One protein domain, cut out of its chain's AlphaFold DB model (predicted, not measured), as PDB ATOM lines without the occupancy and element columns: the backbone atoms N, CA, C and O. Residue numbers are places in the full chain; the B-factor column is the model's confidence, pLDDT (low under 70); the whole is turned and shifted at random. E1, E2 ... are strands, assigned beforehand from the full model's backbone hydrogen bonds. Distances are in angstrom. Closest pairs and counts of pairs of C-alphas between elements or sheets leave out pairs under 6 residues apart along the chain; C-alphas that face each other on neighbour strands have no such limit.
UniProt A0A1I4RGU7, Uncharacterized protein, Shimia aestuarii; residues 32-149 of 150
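What this domain is: This is residues 32 to 149 of the 150 residues of an uncharacterized protein of Shimia aestuarii (UniProt A0A1I4RGU7). Three antiparallel sheets form an offset stack, with the four-stranded sheet E4 to E7 in the middle. E1 to E3 cover part of one side of it, their strands crossed, and E8 to E10 are partly face to face with it near E7, their strands nearly aligned with those of the middle sheet. The printed part has 118 residues, with ten named strands, E1 to E10 along the chain, and no named helix: the class is all strand. It is compact, with a radius of gyration of the C-alphas of 14.0 A and spans of 42 by 31 by 23 A.

Where its parts are: In the largest sheet E4 is residues 68 to 75, 20.9 A long, E5 residues 82 to 90, 25.0 A, E6 residues 100 to 107, 23.4 A, and E7 residues 112 to 120, 24.2 A. C-alpha 82, where E5 begins, is at (348.200, 260.159, 565.136). E1 is residues 36 to 41, beginning with C-alpha 36 at (356.259, 272.543, 558.264); E2 is residues 44 to 49 and E3 residues 52 to 59. E8 is residues 128 to 130, E9 residues 134 to 139 and E10 residues 143 to 148, ending with C-alpha 148 at (349.139, 249.163, 564.613).

How they stand to each other: The sheets E4 - E5 - E6 - E7, E1 - E2 - E3 and E8 - E9 - E10 are each a meander, each strand the antiparallel neighbour of the one before. They make a stack of sheets, face to face in turn. Within hydrogen-bond range are N 73 and O 84 of the hairpin E4 and E5, 3.0 A, N 85 and O 104 of E5 and E6, 2.9 A, and N 103 and O 117 of E6 and E7, 2.9 A. The strands of E1 - E2 - E3 stand at 44 degrees to those of the largest sheet. E3 bends by 66 degrees at residue 55; the closest C-alphas of E3 and E7 are Val 55 and Arg 112, 7.1 A. N 39 and O 46 of E1 and E2 are 2.9 A apart, N 47 and O 57 of E2 and E3 2.8 A. The strands of E8 - E9 - E10 stand at 15 degrees to those of the largest sheet. E7 bends by 51 degrees at residue 115; the closest C-alphas of E7 and E9 are Gly 117 and Asp 139, 6.1 A. N 129 and O 136 of E8 and E9 are 2.8 A apart, as are N 135 and O 147 of E9 and E10.

The domain as a whole: The C-alphas farthest apart are those of Gly 79 and Thr 94, 42.5 A. The printed part has no cut, and no link is long. The mean pLDDT of the printed part is 88.1; residues 92 to 97 and 120 to 125 are under 70.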
ATOM      1  N   SER A  32     347.008 273.423 555.229       93.69
ATOM      2  CA  SER A  32     347.395 272.659 556.417       93.69
ATOM      3  C   SER A  32     348.861 272.223 556.419       93.69
ATOM      4  O   SER A  32     349.378 271.904 557.485       93.69
ATOM      5  N   ALA A  33     349.541 272.253 555.268       94.00
ATOM      6  CA  ALA A  33     350.986 272.049 555.186       94.00
ATOM      7  C   ALA A  33     351.785 273.216 555.795       94.00
ATOM      8  O   ALA A  33     352.965 273.066 556.109       94.00
ATOM      9  N   SER A  34     351.148 274.376 555.991       93.69
ATOM     10  CA  SER A  34     351.787 275.547 556.592       93.69
ATOM     11  C   SER A  34     352.340 275.241 557.988       93.69
ATOM     12  O   SER A  34     351.699 274.579 558.806       93.69
ATOM     13  N   GLY A  35     353.540 275.753 558.269       93.62
ATOM     14  CA  GLY A  35     354.240 275.542 559.539       93.62
ATOM     15  C   GLY A  35     355.135 274.301 559.585       93.62
ATOM     16  O   GLY A  35     355.774 274.072 560.615       93.62
ATOM     17  N   TRP A  36     355.211 273.535 558.494       97.44
ATOM     18  CA  TRP A  36     356.259 272.543 558.264       97.44
ATOM     19  C   TRP A  36     357.392 273.147 557.438       97.44
ATOM     20  O   TRP A  36     357.150 273.869 556.469       97.44
ATOM     21  N   ARG A  37     358.636 272.858 557.817       96.50
ATOM     22  CA  ARG A  37     359.837 273.218 557.060       96.50
ATOM     23  C   ARG A  37     360.521 271.961 556.559       96.50
ATOM     24  O   ARG A  37     360.599 270.980 557.288       96.50
ATOM     25  N   VAL A  38     361.007 272.027 555.325       96.56
ATOM     26  CA  VAL A  38     361.814 270.975 554.707       96.56
ATOM     27  C   VAL A  38     363.280 271.350 554.851       96.56
ATOM     28  O   VAL A  38     363.728 272.317 554.223       96.56
ATOM     29  N   GLU A  39     364.005 270.563 555.632       96.31
ATOM     30  CA  GLU A  39     365.437 270.714 555.868       96.31
ATOM     31  C   GLU A  39     366.198 269.610 555.124       96.31
ATOM     32  O   GLU A  39     365.738 268.469 555.025       96.31
ATOM     33  N   ALA A  40     367.353 269.958 554.559       94.06
ATOM     34  CA  ALA A  40     368.259 269.000 553.936       94.06
ATOM     35  C   ALA A  40     369.370 268.636 554.925       94.06
ATOM     36  O   ALA A  40     369.934 269.518 555.569       94.06
ATOM     37  N   GLY A  41     369.709 267.354 555.010       84.69
ATOM     38  CA  GLY A  41     370.835 266.856 555.792       84.69
ATOM     39  C   GLY A  41     371.596 265.758 555.056       84.69
ATOM     40  O   GLY A  41     371.283 265.414 553.915       84.69
ATOM     41  N   ASP A  42     372.581 265.175 555.735       83.56
ATOM     42  CA  ASP A  42     373.483 264.174 555.146       83.56
ATOM     43  C   ASP A  42     372.752 262.911 554.653       83.56
ATOM     44  O   ASP A  42     373.200 262.253 553.718       83.56
ATOM     45  N   ASN A  43     371.598 262.594 555.251       83.94
ATOM     46  CA  ASN A  43     370.799 261.399 554.958       83.94
ATOM     47  C   ASN A  43     369.513 261.703 554.165       83.94
ATOM     48  O   ASN A  43     368.563 260.921 554.210       83.94
ATOM     49  N   GLY A  44     369.461 262.839 553.464       91.75
ATOM     50  CA  GLY A  44     368.308 263.257 552.665       91.75
ATOM     51  C   GLY A  44     367.506 264.379 553.318       91.75
ATOM     52  O   GLY A  44     368.054 265.227 554.021       91.75
ATOM     53  N   TYR A  45     366.204 264.414 553.044       96.00
ATOM     54  CA  TYR A  45     365.323 265.486 553.496       96.00
ATOM     55  C   TYR A  45     364.490 265.066 554.705       96.00
ATOM     56  O   TYR A  45     364.052 263.918 554.816       96.00
ATOM     57  N   VAL A  46     364.215 266.026 555.584       96.38
ATOM     58  CA  VAL A  46     363.294 265.860 556.711       96.38
ATOM     59  C   VAL A  46     362.291 267.007 556.770       96.38
ATOM     60  O   VAL A  46     362.583 268.123 556.341       96.38
ATOM     61  N   ALA A  47     361.102 266.730 557.305       97.19
ATOM     62  CA  ALA A  47     360.119 267.738 557.668       97.19
ATOM     63  C   ALA A  47     360.093 267.949 559.182       97.19
ATOM     64  O   ALA A  47     359.958 266.993 559.948       97.19
ATOM     65  N   GLU A  48     360.136 269.215 559.586       96.88
ATOM     66  CA  GLU A  48     360.075 269.649 560.981       96.88
ATOM     67  C   GLU A  48     358.983 270.702 561.180       96.88
ATOM     68  O   GLU A  48     358.673 271.477 560.272       96.88
ATOM     69  N   SER A  49     358.421 270.785 562.388       96.75
ATOM     70  CA  SER A  49     357.453 271.824 562.735       96.75
ATOM     71  C   SER A  49     357.665 272.347 564.148       96.75
ATOM     72  O   SER A  49     357.734 271.582 565.101       96.75
ATOM     73  N   ALA A  50     357.629 273.671 564.314       96.38
ATOM     74  CA  ALA A  50     357.644 274.290 565.643       96.38
ATOM     75  C   ALA A  50     356.420 273.899 566.495       96.38
ATOM     76  O   ALA A  50     356.467 273.966 567.720       96.38
ATOM     77  N   ARG A  51     355.316 273.491 565.852       95.44
ATOM     78  CA  ARG A  51     354.108 273.015 566.537       95.44
ATOM     79  C   ARG A  51     354.249 271.580 567.052       95.44
ATOM     80  O   ARG A  51     353.548 271.217 567.992       95.44
ATOM     81  N   TYR A  52     355.120 270.786 566.435       95.62
ATOM     82  CA  TYR A  52     355.367 269.383 566.762       95.62
ATOM     83  C   TYR A  52     356.881 269.163 566.900       95.62
ATOM     84  O   TYR A  52     357.478 268.514 566.044       95.62
ATOM     85  N   PRO A  53     357.519 269.746 567.932       94.81
ATOM     86  CA  PRO A  53     358.979 269.804 568.030       94.81
ATOM     87  C   PRO A  53     359.640 268.428 568.174       94.81
ATOM     88  O   PRO A  53     360.792 268.272 567.790       94.81
ATOM     89  N   ASP A  54     358.907 267.436 568.681       94.31
ATOM     90  CA  ASP A  54     359.393 266.063 568.859       94.31
ATOM     91  C   ASP A  54     359.145 265.175 567.626       94.31
ATOM     92  O   ASP A  54     359.434 263.981 567.646       94.31
ATOM     93  N   VAL A  55     358.573 265.733 566.551       95.44
ATOM     94  CA  VAL A  55     358.233 264.998 565.330       95.44
ATOM     95  C   VAL A  55     359.158 265.414 564.195       95.44
ATOM     96  O   VAL A  55     359.108 266.546 563.713       95.44
ATOM     97  N   THR A  56     359.920 264.444 563.698       95.38
ATOM     98  CA  THR A  56     360.721 264.575 562.479       95.38
ATOM     99  C   THR A  56     360.258 263.529 561.478       95.38
ATOM    100  O   THR A  56     360.316 262.331 561.752       95.38
ATOM    101  N   VAL A  57     359.797 263.967 560.305       96.19
ATOM    102  CA  VAL A  57     359.339 263.054 559.247       96.19
ATOM    103  C   VAL A  57     360.404 262.960 558.167       96.19
ATOM    104  O   VAL A  57     360.777 263.975 557.585       96.19
ATOM    105  N   ARG A  58     360.886 261.751 557.868       95.56
ATOM    106  CA  ARG A  58     361.812 261.531 556.753       95.56
ATOM    107  C   ARG A  58     361.069 261.656 555.422       95.56
ATOM    108  O   ARG A  58     360.012 261.050 555.240       95.56
ATOM    109  N   LEU A  59     361.627 262.424 554.495       95.00
ATOM    110  CA  LEU A  59     361.049 262.671 553.178       95.00
ATOM    111  C   LEU A  59     361.852 261.902 552.131       95.00
ATOM    112  O   LEU A  59     362.807 262.417 551.547       95.00
ATOM    113  N   ASP A  60     361.484 260.637 551.957       91.19
ATOM    114  CA  ASP A  60     362.128 259.750 550.996       91.19
ATOM    115  C   ASP A  60     361.792 260.169 549.572       91.19
ATOM    116  O   ASP A  60     360.631 260.187 549.170       91.19
ATOM    117  N   MET A  61     362.831 260.528 548.825       89.38
ATOM    118  CA  MET A  61     362.713 260.917 547.428       89.38
ATOM    119  C   MET A  61     362.942 259.698 546.537       89.38
ATOM    120  O   MET A  61     363.993 259.060 546.604       89.38
ATOM    121  N   HIS A  62     361.976 259.414 545.669       84.25
ATOM    122  CA  HIS A  62     362.040 258.350 544.661       84.25
ATOM    123  C   HIS A  62     362.612 258.841 543.326       84.25
ATOM    124  O   HIS A  62     363.035 258.043 542.491       84.25
ATOM    125  N   SER A  63     362.660 260.159 543.124       80.94
ATOM    126  CA  SER A  63     363.319 260.802 541.987       80.94
ATOM    127  C   SER A  63     364.104 262.040 542.436       80.94
ATOM    128  O   SER A  63     363.873 262.560 543.530       80.94
ATOM    129  N   PRO A  64     364.995 262.585 541.586       81.25
ATOM    130  CA  PRO A  64     365.583 263.896 541.825       81.25
ATOM    131  C   PRO A  64     364.506 264.975 541.996       81.25
ATOM    132  O   PRO A  64     363.499 264.967 541.291       81.25
ATOM    133  N   GLY A  65     364.750 265.909 542.913       82.62
ATOM    134  CA  GLY A  65     363.838 267.001 543.245       82.62
ATOM    135  C   GLY A  65     363.958 267.386 544.716       82.62
ATOM    136  O   GLY A  65     364.548 266.654 545.511       82.62
ATOM    137  N   ARG A  66     363.408 268.545 545.086       86.81
ATOM    138  CA  ARG A  66     363.221 268.906 546.495       86.81
ATOM    139  C   ARG A  66     361.809 268.482 546.908       86.81
ATOM    140  O   ARG A  66     360.882 268.829 546.178       86.81
ATOM    141  N   PRO A  67     361.620 267.788 548.044       92.19
ATOM    142  CA  PRO A  67     360.283 267.440 548.493       92.19
ATOM    143  C   PRO A  67     359.487 268.688 548.854       92.19
ATOM    144  O   PRO A  67     360.031 269.697 549.321       92.19
ATOM    145  N   GLU A  68     358.178 268.576 548.697       93.31
ATOM    146  CA  GLU A  68     357.226 269.605 549.081       93.31
ATOM    147  C   GLU A  68     356.121 268.987 549.935       93.31
ATOM    148  O   GLU A  68     355.523 267.979 549.560       93.31
ATOM    149  N   ILE A  69     355.853 269.571 551.106       95.56
ATOM    150  CA  ILE A  69     354.783 269.086 551.982       95.56
ATOM    151  C   ILE A  69     353.451 269.532 551.395       95.56
ATOM    152  O   ILE A  69     353.168 270.722 551.292       95.56
ATOM    153  N   LEU A  70     352.616 268.566 551.037       93.62
ATOM    154  CA  LEU A  70     351.343 268.805 550.368       93.62
ATOM    155  C   LEU A  70     350.204 268.953 551.377       93.62
ATOM    156  O   LEU A  70     349.255 269.720 551.191       93.62
ATOM    157  N   PHE A  71     350.271 268.194 552.466       94.12
ATOM    158  CA  PHE A  71     349.200 268.129 553.448       94.12
ATOM    159  C   PHE A  71     349.714 267.646 554.796       94.12
ATOM    160  O   PHE A  71     350.527 266.726 554.874       94.12
ATOM    161  N   TRP A  72     349.148 268.210 555.856       96.50
ATOM    162  CA  TRP A  72     349.284 267.692 557.210       96.50
ATOM    163  C   TRP A  72     347.937 267.659 557.930       96.50
ATOM    164  O   TRP A  72     347.117 268.570 557.775       96.50
ATOM    165  N   ARG A  73     347.718 266.635 558.761       95.81
ATOM    166  CA  ARG A  73     346.603 266.594 559.714       95.81
ATOM    167  C   ARG A  73     346.899 265.675 560.896       95.81
ATOM    168  O   ARG A  73     347.191 264.501 560.705       95.81
ATOM    169  N   ALA A  74     346.700 266.183 562.112       96.56
ATOM    170  CA  ALA A  74     346.508 265.342 563.293       96.56
ATOM    171  C   ALA A  74     345.067 264.812 563.316       96.56
ATOM    172  O   ALA A  74     344.124 265.570 563.087       96.56
ATOM    173  N   LEU A  75     344.895 263.518 563.566       96.00
ATOM    174  CA  LEU A  75     343.625 262.806 563.469       96.00
ATOM    175  C   LEU A  75     342.871 262.826 564.816       96.00
ATOM    176  O   LEU A  75     343.287 262.146 565.761       96.00
ATOM    177  N   PRO A  76     341.751 263.570 564.938       95.25
ATOM    178  CA  PRO A  76     341.042 263.723 566.211       95.25
ATOM    179  C   PRO A  76     340.450 262.417 566.747       95.25
ATOM    180  O   PRO A  76     340.378 262.234 567.960       95.25
ATOM    181  N   GLN A  77     340.070 261.488 565.865       94.19
ATOM    182  CA  GLN A  77     339.509 260.191 566.252       94.19
ATOM    183  C   GLN A  77     340.495 259.300 567.031       94.19
ATOM    184  O   GLN A  77     340.064 258.374 567.709       94.19
ATOM    185  N   TYR A  78     341.794 259.619 566.987       95.12
ATOM    186  CA  TYR A  78     342.850 258.985 567.786       95.12
ATOM    187  C   TYR A  78     343.340 259.905 568.913       95.12
ATOM    188  O   TYR A  78     344.516 259.906 569.275       95.12
ATOM    189  N   GLY A  79     342.465 260.786 569.413       94.50
ATOM    190  CA  GLY A  79     342.804 261.774 570.440       94.50
ATOM    191  C   GLY A  79     343.843 262.804 569.990       94.50
ATOM    192  O   GLY A  79     344.487 263.422 570.831       94.50
ATOM    193  N   GLY A  80     344.057 262.959 568.678       94.44
ATOM    194  CA  GLY A  80     345.116 263.809 568.136       94.44
ATOM    195  C   GLY A  80     346.528 263.247 568.325       94.44
ATOM    196  O   GLY A  80     347.476 264.007 568.170       94.44
ATOM    197  N   ARG A  81     346.679 261.952 568.647       95.69
ATOM    198  CA  ARG A  81     347.982 261.277 568.809       95.69
ATOM    199  C   ARG A  81     348.567 260.752 567.503       95.69
ATOM    200  O   ARG A  81     349.748 260.452 567.453       95.69
ATOM    201  N   VAL A  82     347.760 260.642 566.451       97.69
ATOM    202  CA  VAL A  82     348.200 260.159 565.136       97.69
ATOM    203  C   VAL A  82     348.211 261.320 564.151       97.69
ATOM    204  O   VAL A  82     347.206 262.017 564.002       97.69
ATOM    205  N   GLY A  83     349.341 261.531 563.486       96.81
ATOM    206  CA  GLY A  83     349.520 262.498 562.408       96.81
ATOM    207  C   GLY A  83     349.583 261.816 561.047       96.81
ATOM    208  O   GLY A  83     350.055 260.689 560.935       96.81
ATOM    209  N   VAL A  84     349.115 262.513 560.016       95.88
ATOM    210  CA  VAL A  84     349.254 262.103 558.617       95.88
ATOM    211  C   VAL A  84     349.888 263.240 557.835       95.88
ATOM    212  O   VAL A  84     349.350 264.352 557.811       95.88
ATOM    213  N   MET A  85     351.004 262.939 557.179       96.38
ATOM    214  CA  MET A  85     351.688 263.828 556.248       96.38
ATOM    215  C   MET A  85     351.584 263.272 554.839       96.38
ATOM    216  O   MET A  85     351.767 262.074 554.647       96.38
ATOM    217  N   ARG A  86     351.347 264.141 553.859       93.75
ATOM    218  CA  ARG A  86     351.593 263.826 552.450       93.75
ATOM    219  C   ARG A  86     352.611 264.787 551.882       93.75
ATOM    220  O   ARG A  86     352.541 265.983 552.180       93.75
ATOM    221  N   PHE A  87     353.517 264.278 551.065       93.31
ATOM    222  CA  PHE A  87     354.541 265.094 550.436       93.31
ATOM    223  C   PHE A  87     354.875 264.586 549.034       93.31
ATOM    224  O   PHE A  87     354.786 263.394 548.747       93.31
ATOM    225  N   PHE A  88     355.252 265.519 548.169       91.38
ATOM    226  CA  PHE A  88     355.777 265.228 546.847       91.38
ATOM    227  C   PHE A  88     357.123 264.511 546.981       91.38
ATOM    228  O   PHE A  88     358.062 265.066 547.558       91.38
ATOM    229  N   ALA A  89     357.200 263.292 546.456       88.75
ATOM    230  CA  ALA A  89     358.337 262.388 546.597       88.75
ATOM    231  C   ALA A  89     359.105 262.187 545.279       88.75
ATOM    232  O   ALA A  89     360.094 261.452 545.243       88.75
ATOM    233  N   GLY A  90     358.686 262.841 544.194       81.88
ATOM    234  CA  GLY A  90     359.430 262.836 542.944       81.88
ATOM    235  C   GLY A  90     358.607 263.153 541.700       81.88
ATOM    236  O   GLY A  90     357.410 262.877 541.629       81.88
ATOM    237  N   GLU A  91     359.291 263.710 540.704       73.75
ATOM    238  CA  GLU A  91     358.791 263.867 539.343       73.75
ATOM    239  C   GLU A  91     358.739 262.511 538.618       73.75
ATOM    240  O   GLU A  91     359.538 261.610 538.914       73.75
ATOM    241  N   PRO A  92     357.870 262.380 537.599       66.25
ATOM    242  CA  PRO A  92     357.943 261.285 536.643       66.25
ATOM    243  C   PRO A  92     359.366 261.119 536.083       66.25
ATOM    244  O   PRO A  92     359.953 262.054 535.535       66.25
ATOM    245  N   GLY A  93     359.926 259.917 536.204       61.16
ATOM    246  CA  GLY A  93     361.213 259.544 535.614       61.16
ATOM    247  C   GLY A  93     361.051 258.687 534.355       61.16
ATOM    248  O   GLY A  93     359.957 258.474 533.850       61.16
ATOM    249  N   THR A  94     362.140 258.090 533.862       57.03
ATOM    250  CA  THR A  94     362.035 257.060 532.805       57.03
ATOM    251  C   THR A  94     361.345 255.784 533.295       57.03
ATOM    252  O   THR A  94     360.803 255.034 532.490       57.03
ATOM    253  N   SER A  95     361.389 255.532 534.607       58.84
ATOM    254  CA  SER A  95     360.827 254.338 535.255       58.84
ATOM    255  C   SER A  95     359.395 254.533 535.765       58.84
ATOM    256  O   SER A  95     358.695 253.548 535.968       58.84
ATOM    257  N   TYR A  96     358.954 255.782 535.950       60.22
ATOM    258  CA  TYR A  96     357.619 256.133 536.442       60.22
ATOM    259  C   TYR A  96     357.038 257.218 535.546       60.22
ATOM    260  O   TYR A  96     357.617 258.290 535.428       60.22
ATOM    261  N   LEU A  97     355.888 256.959 534.926       66.19
ATOM    262  CA  LEU A  97     355.269 257.895 533.977       66.19
ATOM    263  C   LEU A  97     354.484 259.031 534.658       66.19
ATOM    264  O   LEU A  97     353.820 259.812 533.980       66.19
ATOM    265  N   VAL A  98     354.526 259.093 535.988       73.38
ATOM    266  CA  VAL A  98     353.555 259.790 536.835       73.38
ATOM    267  C   VAL A  98     354.214 260.301 538.115       73.38
ATOM    268  O   VAL A  98     355.222 259.753 538.566       73.38
ATOM    269  N   THR A  99     353.663 261.383 538.661       79.06
ATOM    270  CA  THR A  99     354.179 262.056 539.855       79.06
ATOM    271  C   THR A  99     354.017 261.173 541.085       79.06
ATOM    272  O   THR A  99     352.955 260.580 541.296       79.06
ATOM    273  N   LEU A 100     355.062 261.107 541.908       83.44
ATOM    274  CA  LEU A 100     355.097 260.281 543.109       83.44
ATOM    275  C   LEU A 100     354.785 261.114 544.351       83.44
ATOM    276  O   LEU A 100     355.383 262.166 544.588       83.44
ATOM    277  N   VAL A 101     353.862 260.609 545.163       87.81
ATOM    278  CA  VAL A 101     353.486 261.178 546.454       87.81
ATOM    279  C   VAL A 101     353.574 260.095 547.511       87.81
ATOM    280  O   VAL A 101     353.039 258.998 547.363       87.81
ATOM    281  N   ASP A 102     354.212 260.432 548.620       90.38
ATOM    282  CA  ASP A 102     354.248 259.572 549.790       90.38
ATOM    283  C   ASP A 102     353.256 260.079 550.833       90.38
ATOM    284  O   ASP A 102     353.124 261.286 551.072       90.38
ATOM    285  N   GLN A 103     352.584 259.138 551.496       92.75
ATOM    286  CA  GLN A 103     351.849 259.390 552.726       92.75
ATOM    287  C   GLN A 103     352.525 258.677 553.892       92.75
ATOM    288  O   GLN A 103     352.762 257.472 553.844       92.75
ATOM    289  N   VAL A 104     352.759 259.424 554.967       94.81
ATOM    290  CA  VAL A 104     353.381 258.932 556.196       94.81
ATOM    291  C   VAL A 104     352.417 259.101 557.358       94.81
ATOM    292  O   VAL A 104     351.800 260.158 557.524       94.81
ATOM    293  N   VAL A 105     352.308 258.059 558.174       96.06
ATOM    294  CA  VAL A 105     351.552 258.049 559.427       96.06
ATOM    295  C   VAL A 105     352.538 258.087 560.584       96.06
ATOM    296  O   VAL A 105     353.512 257.340 560.597       96.06
ATOM    297  N   VAL A 106     352.297 258.963 561.555       97.56
ATOM    298  CA  VAL A 106     353.240 259.265 562.638       97.56
ATOM    299  C   VAL A 106     352.533 259.201 563.985       97.56
ATOM    300  O   VAL A 106     351.426 259.721 564.127       97.56
ATOM    301  N   ASP A 107     353.179 258.609 564.986       96.75
ATOM    302  CA  ASP A 107     352.782 258.748 566.386       96.75
ATOM    303  C   ASP A 107     353.343 260.060 566.938       96.75
ATOM    304  O   ASP A 107     354.547 260.218 567.130       96.75
ATOM    305  N   LEU A 108     352.456 261.005 567.226       96.44
ATOM    306  CA  LEU A 108     352.792 262.322 567.761       96.44
ATOM    307  C   LEU A 108     353.218 262.275 569.234       96.44
ATOM    308  O   LEU A 108     353.729 263.264 569.745       96.44
ATOM    309  N   THR A 109     353.014 261.145 569.918       94.38
ATOM    310  CA  THR A 109     353.477 260.928 571.297       94.38
ATOM    311  C   THR A 109     354.960 260.573 571.330       94.38
ATOM    312  O   THR A 109     355.686 261.028 572.206       94.38
ATOM    313  N   THR A 110     355.395 259.716 570.403       95.19
ATOM    314  CA  THR A 110     356.769 259.192 570.365       95.19
ATOM    315  C   THR A 110     357.632 259.839 569.285       95.19
ATOM    316  O   THR A 110     358.838 259.604 569.263       95.19
ATOM    317  N   GLY A 111     357.032 260.615 568.379       94.25
ATOM    318  CA  GLY A 111     357.712 261.219 567.234       94.25
ATOM    319  C   GLY A 111     358.026 260.235 566.105       94.25
ATOM    320  O   GLY A 111     358.706 260.599 565.148       94.25
ATOM    321  N   ARG A 112     357.574 258.979 566.208       94.69
ATOM    322  CA  ARG A 112     357.993 257.892 565.316       94.69
ATOM    323  C   ARG A 112     357.041 257.702 564.144       94.69
ATOM    324  O   ARG A 112     355.823 257.741 564.302       94.69
ATOM    325  N   GLU A 113     357.612 257.403 562.981       95.56
ATOM    326  CA  GLU A 113     356.869 256.877 561.836       95.56
ATOM    327  C   GLU A 113     356.237 255.523 562.208       95.56
ATOM    328  O   GLU A 113     356.922 254.611 562.676       95.56
ATOM    329  N   ILE A 114     354.918 255.431 562.036       95.50
ATOM    330  CA  ILE A 114     354.120 254.210 562.197       95.50
ATOM    331  C   ILE A 114     354.136 253.412 560.893       95.50
ATOM    332  O   ILE A 114     354.263 252.189 560.912       95.50
ATOM    333  N   GLY A 115     353.989 254.103 559.763       92.31
ATOM    334  CA  GLY A 115     353.902 253.468 558.458       92.31
ATOM    335  C   GLY A 115     353.920 254.467 557.314       92.31
ATOM    336  O   GLY A 115     353.711 255.670 557.504       92.31
ATOM    337  N   ARG A 116     354.142 253.933 556.117       92.19
ATOM    338  CA  ARG A 116     354.268 254.676 554.868       92.19
ATOM    339  C   ARG A 116     353.580 253.924 553.744       92.19
ATOM    340  O   ARG A 116     353.620 252.699 553.703       92.19
ATOM    341  N   GLY A 117     352.976 254.680 552.842       87.06
ATOM    342  CA  GLY A 117     352.537 254.187 551.545       87.06
ATOM    343  C   GLY A 117     353.007 255.149 550.469       87.06
ATOM    344  O   GLY A 117     352.881 256.367 550.640       87.06
ATOM    345  N   THR A 118     353.538 254.597 549.385       82.56
ATOM    346  CA  THR A 118     353.899 255.365 548.195       82.56
ATOM    347  C   THR A 118     352.785 255.190 547.192       82.56
ATOM    348  O   THR A 118     352.335 254.077 546.926       82.56
ATOM    349  N   TYR A 119     352.320 256.288 546.620       75.25
ATOM    350  CA  TYR A 119     351.367 256.201 545.539       75.25
ATOM    351  C   TYR A 119     351.726 257.152 544.419       75.25
ATOM    352  O   TYR A 119     352.287 258.234 544.596       75.25
ATOM    353  N   THR A 120     351.412 256.699 543.225       64.38
ATOM    354  CA  THR A 120     351.395 257.531 542.048       64.38
ATOM    355  C   THR A 120     350.115 258.360 542.128       64.38
ATOM    356  O   THR A 120     349.044 257.826 542.425       64.38
ATOM    357  N   GLU A 121     350.180 259.677 541.930       55.00
ATOM    358  CA  GLU A 121     348.961 260.493 541.811       55.00
ATOM    359  C   GLU A 121     348.256 260.236 540.463       55.00
ATOM    360  O   GLU A 121     347.919 261.158 539.728       55.00
ATOM    361  N   ASP A 122     347.994 258.962 540.146       53.84
ATOM    362  CA  ASP A 122     347.376 258.445 538.915       53.84
ATOM    363  C   ASP A 122     345.871 258.698 538.889       53.84
ATOM    364  O   ASP A 122     345.062 257.798 538.640       53.84
ATOM    365  N   CYS A 123     345.468 259.914 539.255       58.62
ATOM    366  CA  CYS A 123     344.092 260.311 539.544       58.62
ATOM    367  C   CYS A 123     343.405 259.489 540.658       58.62
ATOM    368  O   CYS A 123     342.266 259.789 541.006       58.62
ATOM    369  N   ASN A 124     344.073 258.480 541.226       65.75
ATOM    370  CA  ASN A 124     343.519 257.523 542.177       65.75
ATOM    371  C   ASN A 124     344.485 257.378 543.363       65.75
ATOM    372  O   ASN A 124     345.436 256.602 543.281       65.75
ATOM    373  N   PRO A 125     344.288 258.131 544.459       67.50
ATOM    374  CA  PRO A 125     345.099 257.954 545.657       67.50
ATOM    375  C   PRO A 125     344.918 256.538 546.215       67.50
ATOM    376  O   PRO A 125     343.825 255.975 546.142       67.50
ATOM    377  N   VAL A 126     345.972 255.981 546.816       73.88
ATOM    378  CA  VAL A 126     345.874 254.694 547.514       73.88
ATOM    379  C   VAL A 126     344.893 254.806 548.679       73.88
ATOM    380  O   VAL A 126     344.918 255.774 549.445       73.88
ATOM    381  N   GLU A 127     344.014 253.815 548.806       80.50
ATOM    382  CA  GLU A 127     342.990 253.782 549.842       80.50
ATOM    383  C   GLU A 127     343.585 253.316 551.176       80.50
ATOM    384  O   GLU A 127     344.219 252.265 551.276       80.50
ATOM    385  N   TRP A 128     343.373 254.123 552.216       89.75
ATOM    386  CA  TRP A 128     343.754 253.796 553.587       89.75
ATOM    387  C   TRP A 128     342.501 253.427 554.373       89.75
ATOM    388  O   TRP A 128     341.613 254.262 554.564       89.75
ATOM    389  N   THR A 129     342.454 252.198 554.880       93.69
ATOM    390  CA  THR A 129     341.356 251.734 555.728       93.69
ATOM    391  C   THR A 129     341.710 251.969 557.192       93.69
ATOM    392  O   THR A 129     342.584 251.319 557.767       93.69
ATOM    393  N   TRP A 130     341.028 252.932 557.807       94.56
ATOM    394  CA  TRP A 130     341.267 253.346 559.189       94.56
ATOM    395  C   TRP A 130     340.371 252.577 560.162       94.56
ATOM    396  O   TRP A 130     339.144 252.618 560.065       94.56
ATOM    397  N   HIS A 131     340.977 251.922 561.151       95.69
ATOM    398  CA  HIS A 131     340.277 251.245 562.243       95.69
ATOM    399  C   HIS A 131     340.609 251.892 563.586       95.69
ATOM    400  O   HIS A 131     341.405 252.821 563.671       95.69
ATOM    401  N   LYS A 132     340.012 251.385 564.671       93.88
ATOM    402  CA  LYS A 132     340.251 251.905 566.022       93.88
ATOM    403  C   LYS A 132     341.713 251.776 566.471       93.88
ATOM    404  O   LYS A 132     342.211 252.690 567.110       93.88
ATOM    405  N   ASN A 133     342.362 250.652 566.171       94.69
ATOM    406  CA  ASN A 133     343.697 250.305 566.677       94.69
ATOM    407  C   ASN A 133     344.715 250.003 565.574       94.69
ATOM    408  O   ASN A 133     345.823 249.590 565.875       94.69
ATOM    409  N   ARG A 134     344.338 250.142 564.304       95.81
ATOM    410  CA  ARG A 134     345.228 249.867 563.179       95.81
ATOM    411  C   ARG A 134     344.822 250.681 561.965       95.81
ATOM    412  O   ARG A 134     343.681 251.144 561.872       95.81
ATOM    413  N   VAL A 135     345.738 250.801 561.024       95.19
ATOM    414  CA  VAL A 135     345.468 251.321 559.694       95.19
ATOM    415  C   VAL A 135     346.028 250.365 558.654       95.19
ATOM    416  O   VAL A 135     347.084 249.767 558.846       95.19
ATOM    417  N   GLU A 136     345.281 250.186 557.577       94.56
ATOM    418  CA  GLU A 136     345.625 249.285 556.487       94.56
ATOM    419  C   GLU A 136     345.793 250.104 555.209       94.56
ATOM    420  O   GLU A 136     345.032 251.046 554.978       94.56
ATOM    421  N   VAL A 137     346.781 249.755 554.394       89.44
ATOM    422  CA  VAL A 137     347.045 250.399 553.106       89.44
ATOM    423  C   VAL A 137     347.267 249.323 552.054       89.44
ATOM    424  O   VAL A 137     348.066 248.411 552.259       89.44
ATOM    425  N   ASP A 138     346.543 249.408 550.943       84.88
ATOM    426  CA  ASP A 138     346.734 248.520 549.797       84.88
ATOM    427  C   ASP A 138     347.676 249.202 548.797       84.88
ATOM    428  O   ASP A 138     347.250 249.874 547.859       84.88
ATOM    429  N   ASP A 139     348.981 249.075 549.046       76.12
ATOM    430  CA  ASP A 139     350.030 249.686 548.229       76.12
ATOM    431  C   ASP A 139     350.225 248.881 546.924       76.12
ATOM    432  O   ASP A 139     350.465 247.672 546.985       76.12
ATOM    433  N   PRO A 140     350.145 249.493 545.730       71.00
ATOM    434  CA  PRO A 140     350.303 248.771 544.465       71.00
ATOM    435  C   PRO A 140     351.672 248.100 544.283       71.00
ATOM    436  O   PRO A 140     351.770 247.095 543.578       71.00
ATOM    437  N   GLY A 141     352.730 248.650 544.886       70.50
ATOM    438  CA  GLY A 141     354.094 248.130 544.800       70.50
ATOM    439  C   GLY A 141     354.429 247.111 545.889       70.50
ATOM    440  O   GLY A 141     355.186 246.173 545.636       70.50
ATOM    441  N   PHE A 142     353.855 247.267 547.083       75.25
ATOM    442  CA  PHE A 142     354.191 246.454 548.261       75.25
ATOM    443  C   PHE A 142     353.057 245.537 548.745       75.25
ATOM    444  O   PHE A 142     353.256 244.727 549.652       75.25
ATOM    445  N   GLY A 143     351.884 245.617 548.122       82.50
ATOM    446  CA  GLY A 143     350.678 244.912 548.532       82.50
ATOM    447  C   GLY A 143     350.044 245.498 549.794       82.50
ATOM    448  O   GLY A 143     350.344 246.607 550.238       82.50
ATOM    449  N   ARG A 144     349.137 244.715 550.385       89.44
ATOM    450  CA  ARG A 144     348.433 245.078 551.614       89.44
ATOM    451  C   ARG A 144     349.381 245.125 552.807       89.44
ATOM    452  O   ARG A 144     349.972 244.109 553.171       89.44
ATOM    453  N   GLN A 145     349.440 246.271 553.470       90.50
ATOM    454  CA  GLN A 145     350.198 246.489 554.698       90.50
ATOM    455  C   GLN A 145     349.255 246.879 555.837       90.50
ATOM    456  O   GLN A 145     348.222 247.514 555.622       90.50
ATOM    457  N   VAL A 146     349.608 246.483 557.059       94.06
ATOM    458  CA  VAL A 146     348.826 246.751 558.270       94.06
ATOM    459  C   VAL A 146     349.757 247.317 559.330       94.06
ATOM    460  O   VAL A 146     350.767 246.696 559.660       94.06
ATOM    461  N   PHE A 147     349.398 248.472 559.880       94.50
ATOM    462  CA  PHE A 147     350.153 249.148 560.927       94.50
ATOM    463  C   PHE A 147     349.288 249.315 562.173       94.50
ATOM    464  O   PHE A 147     348.165 249.814 562.090       94.50
ATOM    465  N   GLU A 148     349.808 248.924 563.333       95.69
ATOM    466  CA  GLU A 148     349.139 249.163 564.613       95.69
ATOM    467  C   GLU A 148     349.208 250.652 564.986       95.69
ATOM    468  O   GLU A 148     350.220 251.322 564.770       95.69
ATOM    469  N   LEU A 149     348.116 251.169 565.546       94.88
ATOM    470  CA  LEU A 149     347.987 252.544 566.021       94.88
ATOM    471  C   LEU A 149     348.060 252.589 567.560       94.88
ATOM    472  O   LEU A 149     347.641 251.632 568.215       94.88
TER     473      LEU A 149